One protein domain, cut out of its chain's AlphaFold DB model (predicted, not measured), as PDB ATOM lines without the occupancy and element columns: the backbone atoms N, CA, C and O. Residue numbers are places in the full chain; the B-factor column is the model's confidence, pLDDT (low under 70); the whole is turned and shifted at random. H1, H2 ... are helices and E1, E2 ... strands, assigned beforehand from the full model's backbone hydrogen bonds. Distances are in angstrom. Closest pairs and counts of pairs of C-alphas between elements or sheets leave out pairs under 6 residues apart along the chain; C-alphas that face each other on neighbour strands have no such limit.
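What this domain is: This is residues 507 to 674 of the 674 residues of an uncharacterized protein of Theileria annulata (UniProt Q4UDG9). One long helix, H6, runs through the middle of a rounded helical body, with H2, H5 and H8 packed round it and a small sheet of two strands, E1 and E2, beside its residues 605 to 613. H3 and H9 pack on H8, H7 packs on H2 and H5, the short H4 packs on H9, and H1 lies at the outside, touching no helix. The printed part has 168 residues with nine named helices and two named strands, in the order H1, H2, H3, E1, H4, H5, H6, E2, H7, H8, H9, and its class is mostly helix. The sheet has the order E1 - E2 and is antiparallel. The whole is compact, with a radius of gyration of the C-alphas of 14.6 A and spans of 37 by 34 by 32 A.

How they stand to each other: Strands E1, residues 553 to 557, and E2, residues 622 to 626, are antiparallel neighbours, their directions at 143 degrees; N 554 and O 625 are 2.9 A apart and N 623 and O 556 are 2.8 A apart, both within hydrogen-bond range. The closest C-alphas of E1 and H6, residues 594 to 613, are those of Thr 554 and Ala 612, 4.9 A apart; those of H6 and E2 are Phe 609 and Val 624, 6.0 A. H6 touches H2, residues 518 to 527, with its residues 604 to 611 alone, closest at the C-alphas of Ala 608 and Phe 519, 5.4 A, at a shallow tilt of 30 degrees, opposite ways. H5, residues 580 to 588, and H6 form a helical hairpin, touching at a steep tilt of 42 degrees, with the C-alphas of Leu 585 and Leu 601 closest at 6.7 A. H6 touches H8, residues 645 to 659, with its residues 596 to 603 alone, closest at the C-alphas of Leu 596 and Ser 645, 7.0 A. H8 and H9, residues 662 to 672, form another helical hairpin, at a shallow tilt of 17 degrees, with the C-alphas of Val 649 and Val 668 closest at 5.4 A. H3, residues 533 to 541, touches H8 at a shallow tilt of 11 degrees, the same way, closest at the C-alphas of Ala 540 and Leu 658, 6.3 A. H7, residues 631 to 640, touches H2, closest at the C-alphas of Ser 637 and Gln 527, 5.8 A, and H5, closest at those of Ser 635 and Phe 588, 5.6 A. H4, residues 568 to 571, touches H9, with the C-alphas of Ala 568 and Leu 667 closest at 5.3 A. H1, residues 507 to 512, is close to but not clearly touching H2 and H3. Among the pairs that stay apart are H6 and H7, and H6 and H9. Every O i to N i+4 pair is within hydrogen-bond range in H1, H2, H3, H6 and H9, against 4 of 5 in H5, 4 of 6 in H7 and 10 of 11 in H8; H4 is too short for such a pair.

Where its parts are: H6 is 28.4 A from first to last C-alpha, from (52.272, -4.138, 47.402) at residue 594 to (26.538, -3.378, 35.414) at residue 613. H8 is 21.0 A long, H9 15.5 A, H7 14.8 A and H2 14.2 A. H1 begins at C-alpha 507, (25.036, -22.595, 51.613), and H9 ends at C-alpha 672, (51.269, -17.531, 38.785).

The domain as a whole: The two C-alphas farthest apart are those of Asp 550 and Asn 673, 39.4 A. The printed part has no cut, and Ser 674 is the chain's last residue. The link from H3 to E1, 11 residues, is long. The mean pLDDT of the printed part is 73.1; 54 residues are under 70, among them residues 507 to 517, 528 to 552 and 568 to 576, and H1 has a mean of 31.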
ATOM      1  N   MET A 507      25.976 -23.280  50.714       32.06
ATOM      2  CA  MET A 507      25.036 -22.595  51.613       32.06
ATOM      3  C   MET A 507      25.621 -21.364  52.296       32.06
ATOM      4  O   MET A 507      24.891 -20.392  52.442       32.06
ATOM      5  N   GLU A 508      26.910 -21.339  52.645       31.48
ATOM      6  CA  GLU A 508      27.538 -20.108  53.150       31.48
ATOM      7  C   GLU A 508      27.506 -19.010  52.071       31.48
ATOM      8  O   GLU A 508      27.386 -17.825  52.356       31.48
ATOM      9  N   VAL A 509      27.467 -19.426  50.807       30.11
ATOM     10  CA  VAL A 509      27.242 -18.580  49.643       30.11
ATOM     11  C   VAL A 509      25.759 -18.186  49.501       30.11
ATOM     12  O   VAL A 509      25.462 -17.000  49.399       30.11
ATOM     13  N   LYS A 510      24.801 -19.127  49.567       31.28
ATOM     14  CA  LYS A 510      23.346 -18.848  49.436       31.28
ATOM     15  C   LYS A 510      22.716 -18.093  50.616       31.28
ATOM     16  O   LYS A 510      21.806 -17.297  50.402       31.28
ATOM     17  N   ALA A 511      23.178 -18.313  51.844       29.62
ATOM     18  CA  ALA A 511      22.735 -17.576  53.026       29.62
ATOM     19  C   ALA A 511      23.316 -16.154  53.042       29.62
ATOM     20  O   ALA A 511      22.600 -15.213  53.388       29.62
ATOM     21  N   ASN A 512      24.553 -15.974  52.562       30.92
ATOM     22  CA  ASN A 512      25.122 -14.648  52.317       30.92
ATOM     23  C   ASN A 512      24.490 -13.955  51.089       30.92
ATOM     24  O   ASN A 512      24.374 -12.737  51.077       30.92
ATOM     25  N   PHE A 513      23.930 -14.692  50.121       32.69
ATOM     26  CA  PHE A 513      23.113 -14.130  49.028       32.69
ATOM     27  C   PHE A 513      21.738 -13.578  49.451       32.69
ATOM     28  O   PHE A 513      21.043 -12.993  48.623       32.69
ATOM     29  N   ARG A 514      21.350 -13.665  50.736       34.97
ATOM     30  CA  ARG A 514      20.272 -12.804  51.268       34.97
ATOM     31  C   ARG A 514      20.683 -11.327  51.330       34.97
ATOM     32  O   ARG A 514      19.807 -10.467  51.337       34.97
ATOM     33  N   ASN A 515      21.984 -11.020  51.305       41.59
ATOM     34  CA  ASN A 515      22.470  -9.747  50.782       41.59
ATOM     35  C   ASN A 515      22.585  -9.893  49.263       41.59
ATOM     36  O   ASN A 515      23.383 -10.694  48.779       41.59
ATOM     37  N   LYS A 516      21.840  -9.080  48.508       51.47
ATOM     38  CA  LYS A 516      21.882  -9.005  47.034       51.47
ATOM     39  C   LYS A 516      23.269  -8.618  46.451       51.47
ATOM     40  O   LYS A 516      23.349  -8.270  45.281       51.47
ATOM     41  N   SER A 517      24.357  -8.643  47.235       65.06
ATOM     42  CA  SER A 517      25.690  -8.180  46.831       65.06
ATOM     43  C   SER A 517      26.723  -9.298  46.721       65.06
ATOM     44  O   SER A 517      27.178  -9.852  47.725       65.06
ATOM     45  N   ILE A 518      27.178  -9.552  45.491       72.69
ATOM     46  CA  ILE A 518      28.342 -10.405  45.211       72.69
ATOM     47  C   ILE A 518      29.613  -9.852  45.870       72.69
ATOM     48  O   ILE A 518      30.465 -10.624  46.307       72.69
ATOM     49  N   PHE A 519      29.740  -8.529  45.994       80.44
ATOM     50  CA  PHE A 519      30.887  -7.892  46.634       80.44
ATOM     51  C   PHE A 519      30.936  -8.164  48.144       80.44
ATOM     52  O   PHE A 519      31.986  -8.554  48.656       80.44
ATOM     53  N   ILE A 520      29.819  -8.005  48.865       75.25
ATOM     54  CA  ILE A 520      29.770  -8.264  50.316       75.25
ATOM     55  C   ILE A 520      30.100  -9.733  50.602       75.25
ATOM     56  O   ILE A 520      30.876 -10.027  51.512       75.25
ATOM     57  N   ASN A 521      29.580 -10.644  49.778       68.69
ATOM     58  CA  ASN A 521      29.797 -12.081  49.938       68.69
ATOM     59  C   ASN A 521      31.255 -12.460  49.689       68.69
ATOM     60  O   ASN A 521      31.837 -13.205  50.473       68.69
ATOM     61  N   LEU A 522      31.881 -11.875  48.665       80.25
ATOM     62  CA  LEU A 522      33.314 -12.026  48.445       80.25
ATOM     63  C   LEU A 522      34.122 -11.537  49.657       80.25
ATOM     64  O   LEU A 522      35.027 -12.236  50.104       80.25
ATOM     65  N   VAL A 523      33.804 -10.359  50.205       78.69
ATOM     66  CA  VAL A 523      34.523  -9.797  51.361       78.69
ATOM     67  C   VAL A 523      34.405 -10.701  52.592       78.69
ATOM     68  O   VAL A 523      35.411 -10.937  53.258       78.69
ATOM     69  N   LEU A 524      33.219 -11.248  52.871       71.25
ATOM     70  CA  LEU A 524      32.998 -12.175  53.988       71.25
ATOM     71  C   LEU A 524      33.756 -13.497  53.809       71.25
ATOM     72  O   LEU A 524      34.423 -13.951  54.737       71.25
ATOM     73  N   LEU A 525      33.717 -14.087  52.611       69.62
ATOM     74  CA  LEU A 525      34.442 -15.329  52.322       69.62
ATOM     75  C   LEU A 525      35.960 -15.133  52.425       69.62
ATOM     76  O   LEU A 525      36.674 -15.997  52.935       69.62
ATOM     77  N   LEU A 526      36.461 -13.978  51.982       76.62
ATOM     78  CA  LEU A 526      37.867 -13.612  52.141       76.62
ATOM     79  C   LEU A 526      38.241 -13.382  53.610       76.62
ATOM     80  O   LEU A 526      39.308 -13.825  54.031       76.62
ATOM     81  N   GLN A 527      37.375 -12.731  54.390       76.94
ATOM     82  CA  GLN A 527      37.570 -12.520  55.827       76.94
ATOM     83  C   GLN A 527      37.651 -13.850  56.588       76.94
ATOM     84  O   GLN A 527      38.513 -14.006  57.451       76.94
ATOM     85  N   ASN A 528      36.792 -14.812  56.244       67.31
ATOM     86  CA  ASN A 528      36.726 -16.125  56.892       67.31
ATOM     87  C   ASN A 528      37.746 -17.133  56.334       67.31
ATOM     88  O   ASN A 528      37.836 -18.256  56.822       67.31
ATOM     89  N   ASN A 529      38.535 -16.741  55.326       69.19
ATOM     90  CA  ASN A 529      39.464 -17.611  54.606       69.19
ATOM     91  C   ASN A 529      38.795 -18.860  53.981       69.19
ATOM     92  O   ASN A 529      39.477 -19.859  53.732       69.19
ATOM     93  N   SER A 530      37.495 -18.780  53.678       63.38
ATOM     94  CA  SER A 530      36.683 -19.869  53.121       63.38
ATOM     95  C   SER A 530      37.154 -20.302  51.723       63.38
ATOM     96  O   SER A 530      37.945 -19.616  51.054       63.38
ATOM     97  N   ASP A 531      36.676 -21.470  51.286       65.00
ATOM     98  CA  ASP A 531      36.805 -21.915  49.899       65.00
ATOM     99  C   ASP A 531      35.871 -21.096  48.994       65.00
ATOM    100  O   ASP A 531      34.704 -20.868  49.312       65.00
ATOM    101  N   LEU A 532      36.410 -20.624  47.873       69.00
ATOM    102  CA  LEU A 532      35.731 -19.736  46.935       69.00
ATOM    103  C   LEU A 532      35.185 -20.476  45.713       69.00
ATOM    104  O   LEU A 532      34.432 -19.873  44.952       69.00
ATOM    105  N   ASP A 533      35.545 -21.743  45.499       68.06
ATOM    106  CA  ASP A 533      35.267 -22.431  44.234       68.06
ATOM    107  C   ASP A 533      33.759 -22.462  43.920       68.06
ATOM    108  O   ASP A 533      33.336 -22.070  42.833       68.06
ATOM    109  N   LEU A 534      32.915 -22.772  44.907       52.81
ATOM    110  CA  LEU A 534      31.461 -22.818  44.713       52.81
ATOM    111  C   LEU A 534      30.793 -21.440  44.613       52.81
ATOM    112  O   LEU A 534      29.799 -21.288  43.902       52.81
ATOM    113  N   PHE A 535      31.356 -20.421  45.264       64.44
ATOM    114  CA  PHE A 535      30.926 -19.031  45.090       64.44
ATOM    115  C   PHE A 535      31.158 -18.560  43.654       64.44
ATOM    116  O   PHE A 535      30.267 -17.997  43.015       64.44
ATOM    117  N   LEU A 536      32.352 -18.833  43.133       69.25
ATOM    118  CA  LEU A 536      32.740 -18.443  41.788       69.25
ATOM    119  C   LEU A 536      31.980 -19.253  40.722       69.25
ATOM    120  O   LEU A 536      31.654 -18.711  39.666       69.25
ATOM    121  N   ASP A 537      31.640 -20.512  41.007       63.25
ATOM    122  CA  ASP A 537      30.787 -21.351  40.156       63.25
ATOM    123  C   ASP A 537      29.352 -20.842  40.100       63.25
ATOM    124  O   ASP A 537      28.749 -20.802  39.029       63.25
ATOM    125  N   CYS A 538      28.825 -20.380  41.233       59.38
ATOM    126  CA  CYS A 538      27.505 -19.770  41.301       59.38
ATOM    127  C   CYS A 538      27.432 -18.491  40.452       59.38
ATOM    128  O   CYS A 538      26.512 -18.337  39.653       59.38
ATOM    129  N   ILE A 539      28.434 -17.610  40.549       67.12
ATOM    130  CA  ILE A 539      28.538 -16.411  39.697       67.12
ATOM    131  C   ILE A 539      28.615 -16.801  38.220       67.12
ATOM    132  O   ILE A 539      27.996 -16.161  37.372       67.12
ATOM    133  N   ALA A 540      29.350 -17.870  37.909       64.81
ATOM    134  CA  ALA A 540      29.499 -18.342  36.546       64.81
ATOM    135  C   ALA A 540      28.197 -18.874  35.933       64.81
ATOM    136  O   ALA A 540      27.903 -18.588  34.772       64.81
ATOM    137  N   LEU A 541      27.416 -19.622  36.712       57.75
ATOM    138  CA  LEU A 541      26.139 -20.198  36.287       57.75
ATOM    139  C   LEU A 541      25.013 -19.156  36.208       57.75
ATOM    140  O   LEU A 541      24.107 -19.302  35.389       57.75
ATOM    141  N   ASN A 542      25.103 -18.092  37.012       52.78
ATOM    142  CA  ASN A 542      24.046 -17.093  37.182       52.78
ATOM    143  C   ASN A 542      24.352 -15.738  36.545       52.78
ATOM    144  O   ASN A 542      23.705 -14.754  36.886       52.78
ATOM    145  N   LYS A 543      25.306 -15.671  35.606       59.78
ATOM    146  CA  LYS A 543      25.709 -14.423  34.937       59.78
ATOM    147  C   LYS A 543      24.513 -13.594  34.442       59.78
ATOM    148  O   LYS A 543      24.454 -12.402  34.702       59.78
ATOM    149  N   SER A 544      23.535 -14.234  33.796       53.00
ATOM    150  CA  SER A 544      22.324 -13.582  33.270       53.00
ATOM    151  C   SER A 544      21.399 -12.993  34.336       53.00
ATOM    152  O   SER A 544      20.554 -12.172  33.998       53.00
ATOM    153  N   ASN A 545      21.546 -13.412  35.594       47.12
ATOM    154  CA  ASN A 545      20.696 -13.016  36.717       47.12
ATOM    155  C   ASN A 545      21.412 -12.015  37.642       47.12
ATOM    156  O   ASN A 545      20.837 -11.559  38.623       47.12
ATOM    157  N   LEU A 546      22.654 -11.623  37.323       52.56
ATOM    158  CA  LEU A 546      23.386 -10.550  38.012       52.56
ATOM    159  C   LEU A 546      22.917  -9.141  37.585       52.56
ATOM    160  O   LEU A 546      23.597  -8.153  37.856       52.56
ATOM    161  N   VAL A 547      21.781  -9.038  36.889       48.59
ATOM    162  CA  VAL A 547      21.238  -7.784  36.348       48.59
ATOM    163  C   VAL A 547      20.889  -6.822  37.498       48.59
ATOM    164  O   VAL A 547      20.293  -7.244  38.491       48.59
ATOM    165  N   PRO A 548      21.234  -5.524  37.384       49.09
ATOM    166  CA  PRO A 548      21.215  -4.573  38.494       49.09
ATOM    167  C   PRO A 548      19.796  -4.106  38.850       49.09
ATOM    168  O   PRO A 548      19.397  -2.995  38.511       49.09
ATOM    169  N   ASN A 549      19.027  -4.930  39.561       44.25
ATOM    170  CA  ASN A 549      17.805  -4.495  40.238       44.25
ATOM    171  C   ASN A 549      18.042  -4.529  41.760       44.25
ATOM    172  O   ASN A 549      18.189  -5.594  42.358       44.25
ATOM    173  N   ASP A 550      18.087  -3.347  42.387       49.97
ATOM    174  CA  ASP A 550      18.350  -3.120  43.824       49.97
ATOM    175  C   ASP A 550      19.735  -3.569  44.344       49.97
ATOM    176  O   ASP A 550      19.847  -4.196  45.402       49.97
ATOM    177  N   THR A 551      20.811  -3.245  43.626       58.56
ATOM    178  CA  THR A 551      22.194  -3.551  44.039       58.56
ATOM    179  C   THR A 551      22.773  -2.511  45.014       58.56
ATOM    180  O   THR A 551      22.353  -1.349  45.066       58.56
ATOM    181  N   PHE A 552      23.792  -2.904  45.792       67.50
ATOM    182  CA  PHE A 552      24.499  -2.010  46.732       67.50
ATOM    183  C   PHE A 552      25.365  -0.963  46.017       67.50
ATOM    184  O   PHE A 552      25.788   0.033  46.621       67.50
ATOM    185  N   PHE A 553      25.611  -1.190  44.728       78.69
ATOM    186  CA  PHE A 553      26.463  -0.390  43.869       78.69
ATOM    187  C   PHE A 553      25.717   0.067  42.624       78.69
ATOM    188  O   PHE A 553      24.946  -0.689  42.035       78.69
ATOM    189  N   THR A 554      25.990   1.297  42.205       81.50
ATOM    190  CA  THR A 554      25.509   1.882  40.951       81.50
ATOM    191  C   THR A 554      26.679   2.453  40.159       81.50
ATOM    192  O   THR A 554      27.717   2.800  40.724       81.50
ATOM    193  N   LEU A 555      26.527   2.537  38.835       85.19
ATOM    194  CA  LEU A 555      27.518   3.178  37.976       85.19
ATOM    195  C   LEU A 555      27.173   4.646  37.722       85.19
ATOM    196  O   LEU A 555      26.056   4.968  37.317       85.19
ATOM    197  N   VAL A 556      28.169   5.520  37.852       86.12
ATOM    198  CA  VAL A 556      28.091   6.930  37.442       86.12
ATOM    199  C   VAL A 556      29.188   7.254  36.435       86.12
ATOM    200  O   VAL A 556      30.267   6.664  36.470       86.12
ATOM    201  N   GLU A 557      28.935   8.198  35.532       83.38
ATOM    202  CA  GLU A 557      29.968   8.683  34.613       83.38
ATOM    203  C   GLU A 557      31.053   9.437  35.388       83.38
ATOM    204  O   GLU A 557      30.834  10.525  35.919       83.38
ATOM    205  N   ALA A 558      32.233   8.828  35.478       80.69
ATOM    206  CA  ALA A 558      33.411   9.381  36.125       80.69
ATOM    207  C   ALA A 558      34.648   8.602  35.666       80.69
ATOM    208  O   ALA A 558      34.540   7.539  35.054       80.69
ATOM    209  N   LYS A 559      35.836   9.130  35.974       79.88
ATOM    210  CA  LYS A 559      37.107   8.517  35.582       79.88
ATOM    211  C   LYS A 559      37.317   7.187  36.313       79.88
ATOM    212  O   LYS A 559      37.789   7.169  37.447       79.88
ATOM    213  N   ASN A 560      36.993   6.090  35.640       82.69
ATOM    214  CA  ASN A 560      37.232   4.743  36.140       82.69
ATOM    215  C   ASN A 560      38.751   4.495  36.263       82.69
ATOM    216  O   ASN A 560      39.472   4.736  35.287       82.69
ATOM    217  N   PRO A 561      39.255   3.996  37.408       80.38
ATOM    218  CA  PRO A 561      40.667   3.651  37.582       80.38
ATOM    219  C   PRO A 561      41.206   2.671  36.535       80.38
ATOM    220  O   PRO A 561      42.408   2.674  36.274       80.38
ATOM    221  N   PHE A 562      40.332   1.841  35.957       83.56
ATOM    222  CA  PHE A 562      40.709   0.753  35.063       83.56
ATOM    223  C   PHE A 562      40.319   0.955  33.592       83.56
ATOM    224  O   PHE A 562      40.593   0.079  32.770       83.56
ATOM    225  N   TYR A 563      39.707   2.089  33.239       82.75
ATOM    226  CA  TYR A 563      39.292   2.347  31.860       82.75
ATOM    227  C   TYR A 563      40.494   2.476  30.919       82.75
ATOM    228  O   TYR A 563      41.432   3.230  31.192       82.75
ATOM    229  N   GLY A 564      40.455   1.754  29.795       74.12
ATOM    230  CA  GLY A 564      41.510   1.786  28.780       74.12
ATOM    231  C   GLY A 564      42.825   1.125  29.209       74.12
ATOM    232  O   GLY A 564      43.880   1.466  28.675       74.12
ATOM    233  N   LEU A 565      42.802   0.208  30.186       78.06
ATOM    234  CA  LEU A 565      43.983  -0.597  30.501       78.06
ATOM    235  C   LEU A 565      44.323  -1.541  29.344       78.06
ATOM    236  O   LEU A 565      43.495  -2.330  28.916       78.06
ATOM    237  N   GLU A 566      45.573  -1.497  28.886       71.06
ATOM    238  CA  GLU A 566      46.045  -2.302  27.746       71.06
ATOM    239  C   GLU A 566      46.884  -3.517  28.166       71.06
ATOM    240  O   GLU A 566      47.030  -4.460  27.395       71.06
ATOM    241  N   ASN A 567      47.469  -3.514  29.370       73.94
ATOM    242  CA  ASN A 567      48.283  -4.627  29.861       73.94
ATOM    243  C   ASN A 567      48.267  -4.753  31.395       73.94
ATOM    244  O   ASN A 567      47.983  -3.798  32.119       73.94
ATOM    245  N   ALA A 568      48.601  -5.949  31.889       66.38
ATOM    246  CA  ALA A 568      48.581  -6.271  33.316       66.38
ATOM    247  C   ALA A 568      49.631  -5.487  34.130       66.38
ATOM    248  O   ALA A 568      49.363  -5.131  35.274       66.38
ATOM    249  N   ASP A 569      50.779  -5.140  33.540       67.12
ATOM    250  CA  ASP A 569      51.839  -4.390  34.234       67.12
ATOM    251  C   ASP A 569      51.377  -2.983  34.656       67.12
ATOM    252  O   ASP A 569      51.742  -2.487  35.724       67.12
ATOM    253  N   LYS A 570      50.504  -2.345  33.861       68.81
ATOM    254  CA  LYS A 570      49.915  -1.038  34.197       68.81
ATOM    255  C   LYS A 570      48.957  -1.109  35.392       68.81
ATOM    256  O   LYS A 570      48.780  -0.093  36.061       68.81
ATOM    257  N   LEU A 571      48.403  -2.280  35.721       69.81
ATOM    258  CA  LEU A 571      47.477  -2.470  36.847       69.81
ATOM    259  C   LEU A 571      48.148  -2.204  38.203       69.81
ATOM    260  O   LEU A 571      47.531  -1.659  39.117       69.81
ATOM    261  N   LEU A 572      49.448  -2.488  38.306       60.50
ATOM    262  CA  LEU A 572      50.253  -2.234  39.505       60.50
ATOM    263  C   LEU A 572      50.512  -0.739  39.746       60.50
ATOM    264  O   LEU A 572      50.824  -0.328  40.867       60.50
ATOM    265  N   HIS A 573      50.333   0.087  38.715       62.34
ATOM    266  CA  HIS A 573      50.495   1.537  38.773       62.34
ATOM    267  C   HIS A 573      49.182   2.292  39.071       62.34
ATOM    268  O   HIS A 573      49.224   3.500  39.305       62.34
ATOM    269  N   VAL A 574      48.034   1.597  39.153       64.31
ATOM    270  CA  VAL A 574      46.692   2.179  39.413       64.31
ATOM    271  C   VAL A 574      46.494   2.624  40.877       64.31
ATOM    272  O   VAL A 574      45.533   3.316  41.205       64.31
ATOM    273  N   SER A 575      47.453   2.338  41.764       54.69
ATOM    274  CA  SER A 575      47.438   2.699  43.198       54.69
ATOM    275  C   SER A 575      47.299   4.204  43.522       54.69
ATOM    276  O   SER A 575      47.156   4.562  44.688       54.69
ATOM    277  N   ARG A 576      47.316   5.093  42.518       61.12
ATOM    278  CA  ARG A 576      47.136   6.555  42.645       61.12
ATOM    279  C   ARG A 576      45.827   7.069  42.026       61.12
ATOM    280  O   ARG A 576      45.791   8.184  41.514       61.12
ATOM    281  N   SER A 577      44.773   6.257  42.016       70.88
ATOM    282  CA  SER A 577      43.468   6.689  41.509       70.88
ATOM    283  C   SER A 577      42.826   7.753  42.405       70.88
ATOM    284  O   SER A 577      42.874   7.655  43.632       70.88
ATOM    285  N   ASP A 578      42.182   8.742  41.781       72.56
ATOM    286  CA  ASP A 578      41.349   9.724  42.477       72.56
ATOM    287  C   ASP A 578      39.923   9.243  42.755       72.56
ATOM    288  O   ASP A 578      39.163   9.950  43.418       72.56
ATOM    289  N   ASP A 579      39.591   8.036  42.299       83.88
ATOM    290  CA  ASP A 579      38.280   7.435  42.469       83.88
ATOM    291  C   ASP A 579      37.891   7.284  43.958       83.88
ATOM    292  O   ASP A 579      38.645   6.669  44.725       83.88
ATOM    293  N   PRO A 580      36.729   7.822  44.386       81.19
ATOM    294  CA  PRO A 580      36.312   7.793  45.784       81.19
ATOM    295  C   PRO A 580      36.186   6.379  46.354       81.19
ATOM    296  O   PRO A 580      36.683   6.122  47.449       81.19
ATOM    297  N   PHE A 581      35.571   5.451  45.614       85.75
ATOM    298  CA  PHE A 581      35.356   4.088  46.096       85.75
ATOM    299  C   PHE A 581      36.675   3.310  46.185       85.75
ATOM    300  O   PHE A 581      36.961   2.662  47.193       85.75
ATOM    301  N   PHE A 582      37.540   3.448  45.180       85.94
ATOM    302  CA  PHE A 582      38.878   2.862  45.190       85.94
ATOM    303  C   PHE A 582      39.742   3.391  46.347       85.94
ATOM    304  O   PHE A 582      40.464   2.619  46.989       85.94
ATOM    305  N   LYS A 583      39.654   4.693  46.661       83.94
ATOM    306  CA  LYS A 583      40.323   5.292  47.828       83.94
ATOM    307  C   LYS A 583      39.828   4.679  49.138       83.94
ATOM    308  O   LYS A 583      40.665   4.319  49.966       83.94
ATOM    309  N   THR A 584      38.517   4.483  49.289       83.00
ATOM    310  CA  THR A 584      37.924   3.810  50.456       83.00
ATOM    311  C   THR A 584      38.456   2.385  50.624       83.00
ATOM    312  O   THR A 584      38.901   2.015  51.710       83.00
ATOM    313  N   LEU A 585      38.506   1.583  49.554       85.75
ATOM    314  CA  LEU A 585      39.092   0.235  49.623       85.75
ATOM    315  C   LEU A 585      40.578   0.280  50.019       85.75
ATOM    316  O   LEU A 585      41.044  -0.507  50.846       85.75
ATOM    317  N   THR A 586      41.325   1.236  49.463       83.56
ATOM    318  CA  THR A 586      42.767   1.394  49.708       83.56
ATOM    319  C   THR A 586      43.078   1.751  51.161       83.56
ATOM    320  O   THR A 586      44.108   1.299  51.677       83.56
ATOM    321  N   SER A 587      42.210   2.527  51.823       80.56
ATOM    322  CA  SER A 587      42.387   2.923  53.225       80.56
ATOM    323  C   SER A 587      42.187   1.789  54.229       80.56
ATOM    324  O   SER A 587      42.754   1.872  55.314       80.56
ATOM    325  N   PHE A 588      41.442   0.734  53.878       79.31
ATOM    326  CA  PHE A 588      41.132  -0.373  54.796       79.31
ATOM    327  C   PHE A 588      41.968  -1.640  54.572       79.31
ATOM    328  O   PHE A 588      41.962  -2.535  55.413       79.31
ATOM    329  N   LEU A 589      42.721  -1.720  53.471       77.88
ATOM    330  CA  LEU A 589      43.613  -2.847  53.194       77.88
ATOM    331  C   LEU A 589      45.043  -2.576  53.677       77.88
ATOM    332  O   LEU A 589      45.777  -1.757  53.108       77.88
ATOM    333  N   HIS A 590      45.471  -3.332  54.687       71.19
ATOM    334  CA  HIS A 590      46.824  -3.287  55.238       71.19
ATOM    335  C   HIS A 590      47.572  -4.585  54.907       71.19
ATOM    336  O   HIS A 590      47.446  -5.589  55.596       71.19
ATOM    337  N   THR A 591      48.361  -4.577  53.830       69.62
ATOM    338  CA  THR A 591      49.181  -5.730  53.421       69.62
ATOM    339  C   THR A 591      50.609  -5.272  53.139       69.62
ATOM    340  O   THR A 591      50.810  -4.254  52.479       69.62
ATOM    341  N   ASN A 592      51.601  -6.037  53.608       66.56
ATOM    342  CA  ASN A 592      53.028  -5.725  53.425       66.56
ATOM    343  C   ASN A 592      53.521  -5.959  51.984       66.56
ATOM    344  O   ASN A 592      54.535  -5.399  51.579       66.56
ATOM    345  N   ASN A 593      52.806  -6.776  51.203       76.38
ATOM    346  CA  ASN A 593      53.103  -7.038  49.798       76.38
ATOM    347  C   ASN A 593      52.260  -6.111  48.902       76.38
ATOM    348  O   ASN A 593      51.042  -6.270  48.799       76.38
ATOM    349  N   SER A 594      52.917  -5.143  48.257       75.31
ATOM    350  CA  SER A 594      52.272  -4.138  47.402       75.31
ATOM    351  C   SER A 594      51.598  -4.737  46.163       75.31
ATOM    352  O   SER A 594      50.554  -4.236  45.746       75.31
ATOM    353  N   LEU A 595      52.147  -5.824  45.610       76.06
ATOM    354  CA  LEU A 595      51.589  -6.538  44.460       76.06
ATOM    355  C   LEU A 595      50.241  -7.173  44.827       76.06
ATOM    356  O   LEU A 595      49.220  -6.866  44.215       76.06
ATOM    357  N   LEU A 596      50.225  -7.988  45.888       78.12
ATOM    358  CA  LEU A 596      49.011  -8.659  46.367       78.12
ATOM    359  C   LEU A 596      47.943  -7.658  46.813       78.12
ATOM    360  O   LEU A 596      46.763  -7.860  46.527       78.12
ATOM    361  N   LYS A 597      48.353  -6.548  47.444       80.19
ATOM    362  CA  LYS A 597      47.443  -5.457  47.812       80.19
ATOM    363  C   LYS A 597      46.736  -4.876  46.584       80.19
ATOM    364  O   LYS A 597      45.517  -4.740  46.595       80.19
ATOM    365  N   ASN A 598      47.482  -4.554  45.528       80.31
ATOM    366  CA  ASN A 598      46.916  -3.970  44.310       80.31
ATOM    367  C   ASN A 598      46.014  -4.960  43.560       80.31
ATOM    368  O   ASN A 598      44.959  -4.569  43.064       80.31
ATOM    369  N   CYS A 599      46.381  -6.241  43.517       81.00
ATOM    370  CA  CYS A 599      45.556  -7.269  42.890       81.00
ATOM    371  C   CYS A 599      44.264  -7.539  43.672       81.00
ATOM    372  O   CYS A 599      43.212  -7.687  43.057       81.00
ATOM    373  N   LEU A 600      44.308  -7.540  45.008       85.81
ATOM    374  CA  LEU A 600      43.108  -7.649  45.836       85.81
ATOM    375  C   LEU A 600      42.195  -6.427  45.669       85.81
ATOM    376  O   LEU A 600      40.992  -6.592  45.493       85.81
ATOM    377  N   LEU A 601      42.758  -5.214  45.654       86.25
ATOM    378  CA  LEU A 601      42.012  -3.983  45.365       86.25
ATOM    379  C   LEU A 601      41.299  -4.055  44.014       86.25
ATOM    380  O   LEU A 601      40.123  -3.712  43.910       86.25
ATOM    381  N   PHE A 602      42.010  -4.528  42.993       86.31
ATOM    382  CA  PHE A 602      41.454  -4.732  41.666       86.31
ATOM    383  C   PHE A 602      40.324  -5.770  41.669       86.31
ATOM    384  O   PHE A 602      39.266  -5.496  41.115       86.31
ATOM    385  N   VAL A 603      40.504  -6.922  42.323       88.81
ATOM    386  CA  VAL A 603      39.463  -7.955  42.429       88.81
ATOM    387  C   VAL A 603      38.224  -7.414  43.146       88.81
ATOM    388  O   VAL A 603      37.119  -7.556  42.638       88.81
ATOM    389  N   LEU A 604      38.385  -6.731  44.279       89.62
ATOM    390  CA  LEU A 604      37.261  -6.137  45.008       89.62
ATOM    391  C   LEU A 604      36.512  -5.099  44.156       89.62
ATOM    392  O   LEU A 604      35.284  -5.126  44.091       89.62
ATOM    393  N   TYR A 605      37.237  -4.226  43.455       89.38
ATOM    394  CA  TYR A 605      36.627  -3.249  42.551       89.38
ATOM    395  C   TYR A 605      35.911  -3.924  41.374       89.38
ATOM    396  O   TYR A 605      34.803  -3.533  41.019       89.38
ATOM    397  N   LEU A 606      36.515  -4.965  40.793       89.31
ATOM    398  CA  LEU A 606      35.949  -5.735  39.687       89.31
ATOM    399  C   LEU A 606      34.594  -6.344  40.062       89.31
ATOM    400  O   LEU A 606      33.654  -6.229  39.285       89.31
ATOM    401  N   PHE A 607      34.468  -6.935  41.252       87.94
ATOM    402  CA  PHE A 607      33.189  -7.486  41.712       87.94
ATOM    403  C   PHE A 607      32.142  -6.402  41.956       87.94
ATOM    404  O   PHE A 607      31.004  -6.576  41.539       87.94
ATOM    405  N   ALA A 608      32.510  -5.270  42.561       87.25
ATOM    406  CA  ALA A 608      31.572  -4.161  42.742       87.25
ATOM    407  C   ALA A 608      31.095  -3.580  41.394       87.25
ATOM    408  O   ALA A 608      29.940  -3.185  41.250       87.25
ATOM    409  N   PHE A 609      31.974  -3.563  40.387       87.56
ATOM    410  CA  PHE A 609      31.655  -3.097  39.039       87.56
ATOM    411  C   PHE A 609      30.759  -4.077  38.267       87.56
ATOM    412  O   PHE A 609      29.795  -3.652  37.622       87.56
ATOM    413  N   ILE A 610      31.056  -5.380  38.351       82.56
ATOM    414  CA  ILE A 610      30.221  -6.447  37.781       82.56
ATOM    415  C   ILE A 610      28.830  -6.404  38.418       82.56
ATOM    416  O   ILE A 610      27.841  -6.436  37.696       82.56
ATOM    417  N   GLU A 611      28.743  -6.229  39.741       79.88
ATOM    418  CA  GLU A 611      27.466  -6.100  40.457       79.88
ATOM    419  C   GLU A 611      26.636  -4.914  39.951       79.88
ATOM    420  O   GLU A 611      25.423  -5.012  39.821       79.88
ATOM    421  N   ALA A 612      27.280  -3.791  39.634       79.00
ATOM    422  CA  ALA A 612      26.587  -2.585  39.195       79.00
ATOM    423  C   ALA A 612      26.155  -2.602  37.714       79.00
ATOM    424  O   ALA A 612      25.409  -1.710  37.303       79.00
ATOM    425  N   SER A 613      26.667  -3.519  36.879       77.25
ATOM    426  CA  SER A 613      26.538  -3.378  35.414       77.25
ATOM    427  C   SER A 613      26.591  -4.640  34.553       77.25
ATOM    428  O   SER A 613      26.499  -4.505  33.333       77.25
ATOM    429  N   ASP A 614      26.798  -5.826  35.135       71.19
ATOM    430  CA  ASP A 614      27.081  -7.092  34.427       71.19
ATOM    431  C   ASP A 614      28.153  -6.963  33.314       71.19
ATOM    432  O   ASP A 614      28.162  -7.649  32.290       71.19
ATOM    433  N   SER A 615      29.096  -6.037  33.490       77.62
ATOM    434  CA  SER A 615      30.130  -5.743  32.500       77.62
ATOM    435  C   SER A 615      31.501  -5.595  33.147       77.62
ATOM    436  O   SER A 615      31.634  -5.602  34.371       77.62
ATOM    437  N   LEU A 616      32.549  -5.512  32.324       82.69
ATOM    438  CA  LEU A 616      33.912  -5.327  32.810       82.69
ATOM    439  C   LEU A 616      34.279  -3.836  32.893       82.69
ATOM    440  O   LEU A 616      33.933  -3.066  31.994       82.69
ATOM    441  N   PRO A 617      35.065  -3.427  33.907       82.38
ATOM    442  CA  PRO A 617      35.457  -2.031  34.103       82.38
ATOM    443  C   PRO A 617      36.410  -1.491  33.026       82.38
ATOM    444  O   PRO A 617      36.647  -0.292  32.972       82.38
ATOM    445  N   PHE A 618      36.984  -2.334  32.170       83.81
ATOM    446  CA  PHE A 618      38.030  -1.910  31.229       83.81
ATOM    447  C   PHE A 618      37.496  -1.096  30.050       83.81
ATOM    448  O   PHE A 618      38.180  -0.200  29.555       83.81
ATOM    449  N   ASP A 619      36.256  -1.379  29.651       74.56
ATOM    450  CA  ASP A 619      35.663  -0.862  28.416       74.56
ATOM    451  C   ASP A 619      34.722   0.327  28.667       74.56
ATOM    452  O   ASP A 619      34.223   0.949  27.730       74.56
ATOM    453  N   GLN A 620      34.482   0.671  29.938       81.06
ATOM    454  CA  GLN A 620      33.541   1.716  30.333       81.06
ATOM    455  C   GLN A 620      34.186   2.752  31.250       81.06
ATOM    456  O   GLN A 620      34.673   2.444  32.340       81.06
ATOM    457  N   ASN A 621      34.103   4.019  30.845       85.12
ATOM    458  CA  ASN A 621      34.525   5.147  31.672       85.12
ATOM    459  C   ASN A 621      33.412   5.567  32.647       85.12
ATOM    460  O   ASN A 621      32.906   6.689  32.614       85.12
ATOM    461  N   LYS A 622      32.987   4.610  33.469       85.38
ATOM    462  CA  LYS A 622      32.039   4.785  34.570       85.38
ATOM    463  C   LYS A 622      32.693   4.278  35.842       85.38
ATOM    464  O   LYS A 622      33.456   3.325  35.773       85.38
ATOM    465  N   THR A 623      32.406   4.884  36.984       86.31
ATOM    466  CA  THR A 623      32.894   4.381  38.271       86.31
ATOM    467  C   THR A 623      31.765   3.878  39.151       86.31
ATOM    468  O   THR A 623      30.597   4.207  38.940       86.31
ATOM    469  N   VAL A 624      32.147   3.086  40.147       87.50
ATOM    470  CA  VAL A 624      31.266   2.504  41.148       87.50
ATOM    471  C   VAL A 624      30.976   3.525  42.247       87.50
ATOM    472  O   VAL A 624      31.890   4.052  42.881       87.50
ATOM    473  N   VAL A 625      29.695   3.761  42.518       83.88
ATOM    474  CA  VAL A 625      29.215   4.490  43.696       83.88
ATOM    475  C   VAL A 625      28.458   3.524  44.591       83.88
ATOM    476  O   VAL A 625      27.642   2.732  44.122       83.88
ATOM    477  N   CYS A 626      28.736   3.582  45.892       79.31
ATOM    478  CA  CYS A 626      28.013   2.788  46.873       79.31
ATOM    479  C   CYS A 626      26.778   3.541  47.379       79.31
ATOM    480  O   CYS A 626      26.877   4.694  47.803       79.31
ATOM    481  N   ASN A 627      25.627   2.867  47.378       67.75
ATOM    482  CA  ASN A 627      24.351   3.424  47.830       67.75
ATOM    483  C   ASN A 627      24.201   3.420  49.369       67.75
ATOM    484  O   ASN A 627      23.257   4.004  49.898       67.75
ATOM    485  N   LEU A 628      25.124   2.779  50.101       65.81
ATOM    486  CA  LEU A 628      25.128   2.657  51.565       65.81
ATOM    487  C   LEU A 628      26.494   3.024  52.168       65.81
ATOM    488  O   LEU A 628      27.526   3.018  51.502       65.81
ATOM    489  N   LYS A 629      26.524   3.310  53.475       72.38
ATOM    490  CA  LYS A 629      27.778   3.538  54.212       72.38
ATOM    491  C   LYS A 629      28.461   2.203  54.540       72.38
ATOM    492  O   LYS A 629      28.137   1.588  55.552       72.38
ATOM    493  N   LEU A 630      29.415   1.775  53.708       72.06
ATOM    494  CA  LEU A 630      30.172   0.523  53.898       72.06
ATOM    495  C   LEU A 630      31.403   0.644  54.810       72.06
ATOM    496  O   LEU A 630      31.959  -0.380  55.198       72.06
ATOM    497  N   ASP A 631      31.824   1.853  55.186       75.12
ATOM    498  CA  ASP A 631      33.095   2.080  55.893       75.12
ATOM    499  C   ASP A 631      33.235   1.249  57.178       75.12
ATOM    500  O   ASP A 631      34.271   0.630  57.408       75.12
ATOM    501  N   ALA A 632      32.179   1.165  57.997       73.31
ATOM    502  CA  ALA A 632      32.211   0.378  59.232       73.31
ATOM    503  C   ALA A 632      32.377  -1.128  58.957       73.31
ATOM    504  O   ALA A 632      33.143  -1.795  59.650       73.31
ATOM    505  N   PHE A 633      31.720  -1.651  57.919       73.94
ATOM    506  CA  PHE A 633      31.859  -3.044  57.498       73.94
ATOM    507  C   PHE A 633      33.265  -3.325  56.958       73.94
ATOM    508  O   PHE A 633      33.949  -4.214  57.455       73.94
ATOM    509  N   LEU A 634      33.740  -2.513  56.009       77.38
ATOM    510  CA  LEU A 634      35.058  -2.685  55.393       77.38
ATOM    511  C   LEU A 634      36.186  -2.568  56.422       77.38
ATOM    512  O   LEU A 634      37.111  -3.376  56.395       77.38
ATOM    513  N   SER A 635      36.074  -1.631  57.367       76.94
ATOM    514  CA  SER A 635      37.053  -1.458  58.447       76.94
ATOM    515  C   SER A 635      37.193  -2.692  59.343       76.94
ATOM    516  O   SER A 635      38.294  -2.983  59.798       76.94
ATOM    517  N   LYS A 636      36.101  -3.437  59.566       74.38
ATOM    518  CA  LYS A 636      36.082  -4.655  60.387       74.38
ATOM    519  C   LYS A 636      36.482  -5.895  59.589       74.38
ATOM    520  O   LYS A 636      37.168  -6.768  60.113       74.38
ATOM    521  N   SER A 637      36.017  -5.992  58.348       75.69
ATOM    522  CA  SER A 637      36.146  -7.202  57.541       75.69
ATOM    523  C   SER A 637      37.474  -7.283  56.805       75.69
ATOM    524  O   SER A 637      38.083  -8.345  56.783       75.69
ATOM    525  N   LEU A 638      37.962  -6.171  56.245       78.44
ATOM    526  CA  LEU A 638      39.195  -6.157  55.450       78.44
ATOM    527  C   LEU A 638      40.469  -6.002  56.285       78.44
ATOM    528  O   LEU A 638      41.548  -6.308  55.779       78.44
ATOM    529  N   SER A 639      40.369  -5.599  57.558       69.69
ATOM    530  CA  SER A 639      41.542  -5.438  58.431       69.69
ATOM    531  C   SER A 639      42.311  -6.743  58.651       69.69
ATOM    532  O   SER A 639      43.510  -6.706  58.912       69.69
ATOM    533  N   ASN A 640      41.621  -7.885  58.536       65.25
ATOM    534  CA  ASN A 640      42.144  -9.212  58.863       65.25
ATOM    535  C   ASN A 640      42.255 -10.142  57.640       65.25
ATOM    536  O   ASN A 640      42.579 -11.318  57.797       65.25
ATOM    537  N   VAL A 641      41.990  -9.649  56.424       75.12
ATOM    538  CA  VAL A 641      42.050 -10.484  55.214       75.12
ATOM    539  C   VAL A 641      43.502 -10.798  54.867       75.12
ATOM    540  O   VAL A 641      44.293  -9.908  54.555       75.12
ATOM    541  N   SER A 642      43.832 -12.090  54.852       71.06
ATOM    542  CA  SER A 642      45.079 -12.602  54.283       71.06
ATOM    543  C   SER A 642      44.766 -13.362  52.994       71.06
ATOM    544  O   SER A 642      43.934 -14.265  52.988       71.06
ATOM    545  N   ILE A 643      45.391 -12.972  51.879       76.38
ATOM    546  CA  ILE A 643      45.158 -13.597  50.570       76.38
ATOM    547  C   ILE A 643      46.474 -14.054  49.941       76.38
ATOM    548  O   ILE A 643      47.500 -13.385  50.067       76.38
ATOM    549  N   THR A 644      46.439 -15.197  49.257       81.88
ATOM    550  CA  THR A 644      47.581 -15.770  48.532       81.88
ATOM    551  C   THR A 644      47.462 -15.512  47.029       81.88
ATOM    552  O   THR A 644      46.353 -15.352  46.508       81.88
ATOM    553  N   SER A 645      48.594 -15.529  46.309       81.62
ATOM    554  CA  SER A 645      48.609 -15.454  44.837       81.62
ATOM    555  C   SER A 645      47.732 -16.546  44.217       81.62
ATOM    556  O   SER A 645      46.984 -16.278  43.282       81.62
ATOM    557  N   GLU A 646      47.742 -17.759  44.785       82.69
ATOM    558  CA  GLU A 646      46.925 -18.884  44.317       82.69
ATOM    559  C   GLU A 646      45.420 -18.585  44.394       82.69
ATOM    560  O   GLU A 646      44.702 -18.792  43.413       82.69
ATOM    561  N   LYS A 647      44.934 -18.049  45.526       81.31
ATOM    562  CA  LYS A 647      43.515 -17.691  45.681       81.31
ATOM    563  C   LYS A 647      43.102 -16.593  44.697       81.31
ATOM    564  O   LYS A 647      42.056 -16.709  44.065       81.31
ATOM    565  N   LEU A 648      43.938 -15.571  44.495       85.56
ATOM    566  CA  LEU A 648      43.688 -14.526  43.494       85.56
ATOM    567  C   LEU A 648      43.640 -15.093  42.069       85.56
ATOM    568  O   LEU A 648      42.723 -14.779  41.310       85.56
ATOM    569  N   VAL A 649      44.582 -15.974  41.716       87.12
ATOM    570  CA  VAL A 649      44.605 -16.653  40.412       87.12
ATOM    571  C   VAL A 649      43.324 -17.453  40.183       87.12
ATOM    572  O   VAL A 649      42.767 -17.380  39.088       87.12
ATOM    573  N   LYS A 650      42.832 -18.184  41.192       84.56
ATOM    574  CA  LYS A 650      41.571 -18.939  41.093       84.56
ATOM    575  C   LYS A 650      40.383 -18.018  40.797       84.56
ATOM    576  O   LYS A 650      39.671 -18.258  39.820       84.56
ATOM    577  N   ILE A 651      40.234 -16.930  41.557       87.31
ATOM    578  CA  ILE A 651      39.171 -15.930  41.356       87.31
ATOM    579  C   ILE A 651      39.213 -15.366  39.930       87.31
ATOM    580  O   ILE A 651      38.218 -15.395  39.204       87.31
ATOM    581  N   ILE A 652      40.383 -14.893  39.501       87.06
ATOM    582  CA  ILE A 652      40.538 -14.194  38.221       87.06
ATOM    583  C   ILE A 652      40.349 -15.154  37.044       87.06
ATOM    584  O   ILE A 652      39.677 -14.797  36.076       87.06
ATOM    585  N   LYS A 653      40.857 -16.394  37.128       87.00
ATOM    586  CA  LYS A 653      40.602 -17.433  36.116       87.00
ATOM    587  C   LYS A 653      39.109 -17.697  35.950       87.00
ATOM    588  O   LYS A 653      38.637 -17.796  34.819       87.00
ATOM    589  N   ARG A 654      38.359 -17.802  37.053       82.25
ATOM    590  CA  ARG A 654      36.930 -18.131  36.990       82.25
ATOM    591  C   ARG A 654      36.101 -16.999  36.385       82.25
ATOM    592  O   ARG A 654      35.258 -17.267  35.536       82.25
ATOM    593  N   ILE A 655      36.415 -15.746  36.710       82.44
ATOM    594  CA  ILE A 655      35.789 -14.575  36.069       82.44
ATOM    595  C   ILE A 655      36.167 -14.497  34.590       82.44
ATOM    596  O   ILE A 655      35.329 -14.208  33.737       82.44
ATOM    597  N   ASN A 656      37.418 -14.801  34.251       86.00
ATOM    598  CA  ASN A 656      37.864 -14.766  32.866       86.00
ATOM    599  C   ASN A 656      37.159 -15.811  31.987       86.00
ATOM    600  O   ASN A 656      36.910 -15.555  30.814       86.00
ATOM    601  N   ASN A 657      36.746 -16.952  32.544       81.94
ATOM    602  CA  ASN A 657      35.914 -17.909  31.808       81.94
ATOM    603  C   ASN A 657      34.572 -17.299  31.356       81.94
ATOM    604  O   ASN A 657      34.033 -17.714  30.329       81.94
ATOM    605  N   LEU A 658      34.056 -16.301  32.084       76.25
ATOM    606  CA  LEU A 658      32.764 -15.661  31.814       76.25
ATOM    607  C   LEU A 658      32.835 -14.514  30.817       76.25
ATOM    608  O   LEU A 658      31.899 -14.317  30.037       76.25
ATOM    609  N   TYR A 659      33.917 -13.740  30.862       80.00
ATOM    610  CA  TYR A 659      34.062 -12.536  30.043       80.00
ATOM    611  C   TYR A 659      35.117 -12.668  28.939       80.00
ATOM    612  O   TYR A 659      35.140 -11.835  28.040       80.00
ATOM    613  N   LYS A 660      35.943 -13.724  28.965       85.25
ATOM    614  CA  LYS A 660      36.961 -14.063  27.955       85.25
ATOM    615  C   LYS A 660      37.832 -12.859  27.573       85.25
ATOM    616  O   LYS A 660      37.925 -12.497  26.403       85.25
ATOM    617  N   ASN A 661      38.456 -12.234  28.570       85.31
ATOM    618  CA  ASN A 661      39.230 -11.006  28.419       85.31
ATOM    619  C   ASN A 661      40.747 -11.267  28.518       85.31
ATOM    620  O   ASN A 661      41.242 -11.901  29.452       85.31
ATOM    621  N   GLU A 662      41.506 -10.738  27.557       83.81
ATOM    622  CA  GLU A 662      42.956 -10.943  27.454       83.81
ATOM    623  C   GLU A 662      43.738 -10.357  28.645       83.81
ATOM    624  O   GLU A 662      44.712 -10.958  29.101       83.81
ATOM    625  N   LEU A 663      43.282  -9.243  29.227       82.75
ATOM    626  CA  LEU A 663      43.921  -8.628  30.397       82.75
ATOM    627  C   LEU A 663      43.850  -9.544  31.619       82.75
ATOM    628  O   LEU A 663      44.838  -9.682  32.342       82.75
ATOM    629  N   LEU A 664      42.707 -10.203  31.832       86.31
ATOM    630  CA  LEU A 664      42.535 -11.157  32.927       86.31
ATOM    631  C   LEU A 664      43.416 -12.400  32.717       86.31
ATOM    632  O   LEU A 664      44.013 -12.890  33.676       86.31
ATOM    633  N   SER A 665      43.563 -12.872  31.471       85.00
ATOM    634  CA  SER A 665      44.493 -13.961  31.119       85.00
ATOM    635  C   SER A 665      45.943 -13.599  31.447       85.00
ATOM    636  O   SER A 665      46.656 -14.380  32.079       85.00
ATOM    637  N   ASN A 666      46.368 -12.396  31.062       83.19
ATOM    638  CA  ASN A 666      47.726 -11.912  31.298       83.19
ATOM    639  C   ASN A 666      48.012 -11.739  32.794       83.19
ATOM    640  O   ASN A 666      49.089 -12.096  33.271       83.19
ATOM    641  N   LEU A 667      47.028 -11.261  33.554       81.31
ATOM    642  CA  LEU A 667      47.152 -11.074  34.995       81.31
ATOM    643  C   LEU A 667      47.258 -12.406  35.755       81.31
ATOM    644  O   LEU A 667      48.015 -12.511  36.716       81.31
ATOM    645  N   VAL A 668      46.569 -13.449  35.285       85.56
ATOM    646  CA  VAL A 668      46.717 -14.820  35.800       85.56
ATOM    647  C   VAL A 668      48.130 -15.357  35.587       85.56
ATOM    648  O   VAL A 668      48.694 -15.956  36.500       85.56
ATOM    649  N   VAL A 669      48.702 -15.154  34.397       83.00
ATOM    650  CA  VAL A 669      50.071 -15.597  34.084       83.00
ATOM    651  C   VAL A 669      51.081 -14.850  34.953       83.00
ATOM    652  O   VAL A 669      51.993 -15.467  35.497       83.00
ATOM    653  N   HIS A 670      50.894 -13.542  35.131       78.94
ATOM    654  CA  HIS A 670      51.766 -12.723  35.969       78.94
ATOM    655  C   HIS A 670      51.738 -13.176  37.438       78.94
ATOM    656  O   HIS A 670      52.794 -13.404  38.018       78.94
ATOM    657  N   LEU A 671      50.546 -13.397  38.006       77.94
ATOM    658  CA  LEU A 671      50.375 -13.838  39.396       77.94
ATOM    659  C   LEU A 671      50.817 -15.284  39.662       77.94
ATOM    660  O   LEU A 671      51.150 -15.617  40.793       77.94
ATOM    661  N   ALA A 672      50.787 -16.155  38.653       79.25
ATOM    662  CA  ALA A 672      51.269 -17.531  38.785       79.25
ATOM    663  C   ALA A 672      52.806 -17.630  38.762       79.25
ATOM    664  O   ALA A 672      53.355 -18.622  39.233       79.25
ATOM    665  N   ASN A 673      53.480 -16.614  38.211       71.06
ATOM    666  CA  ASN A 673      54.938 -16.542  38.089       71.06
ATOM    667  C   ASN A 673      55.602 -15.665  39.173       71.06
ATOM    668  O   ASN A 673      56.831 -15.586  39.204       71.06
ATOM    669  N   SER A 674      54.806 -14.996  40.018       62.62
ATOM    670  CA  SER A 674      55.224 -14.134  41.139       62.62
ATOM    671  C   SER A 674      55.042 -14.824  42.482       62.62
ATOM    672  O   SER A 674      55.959 -14.719  43.323       62.62
TER     673      SER A 674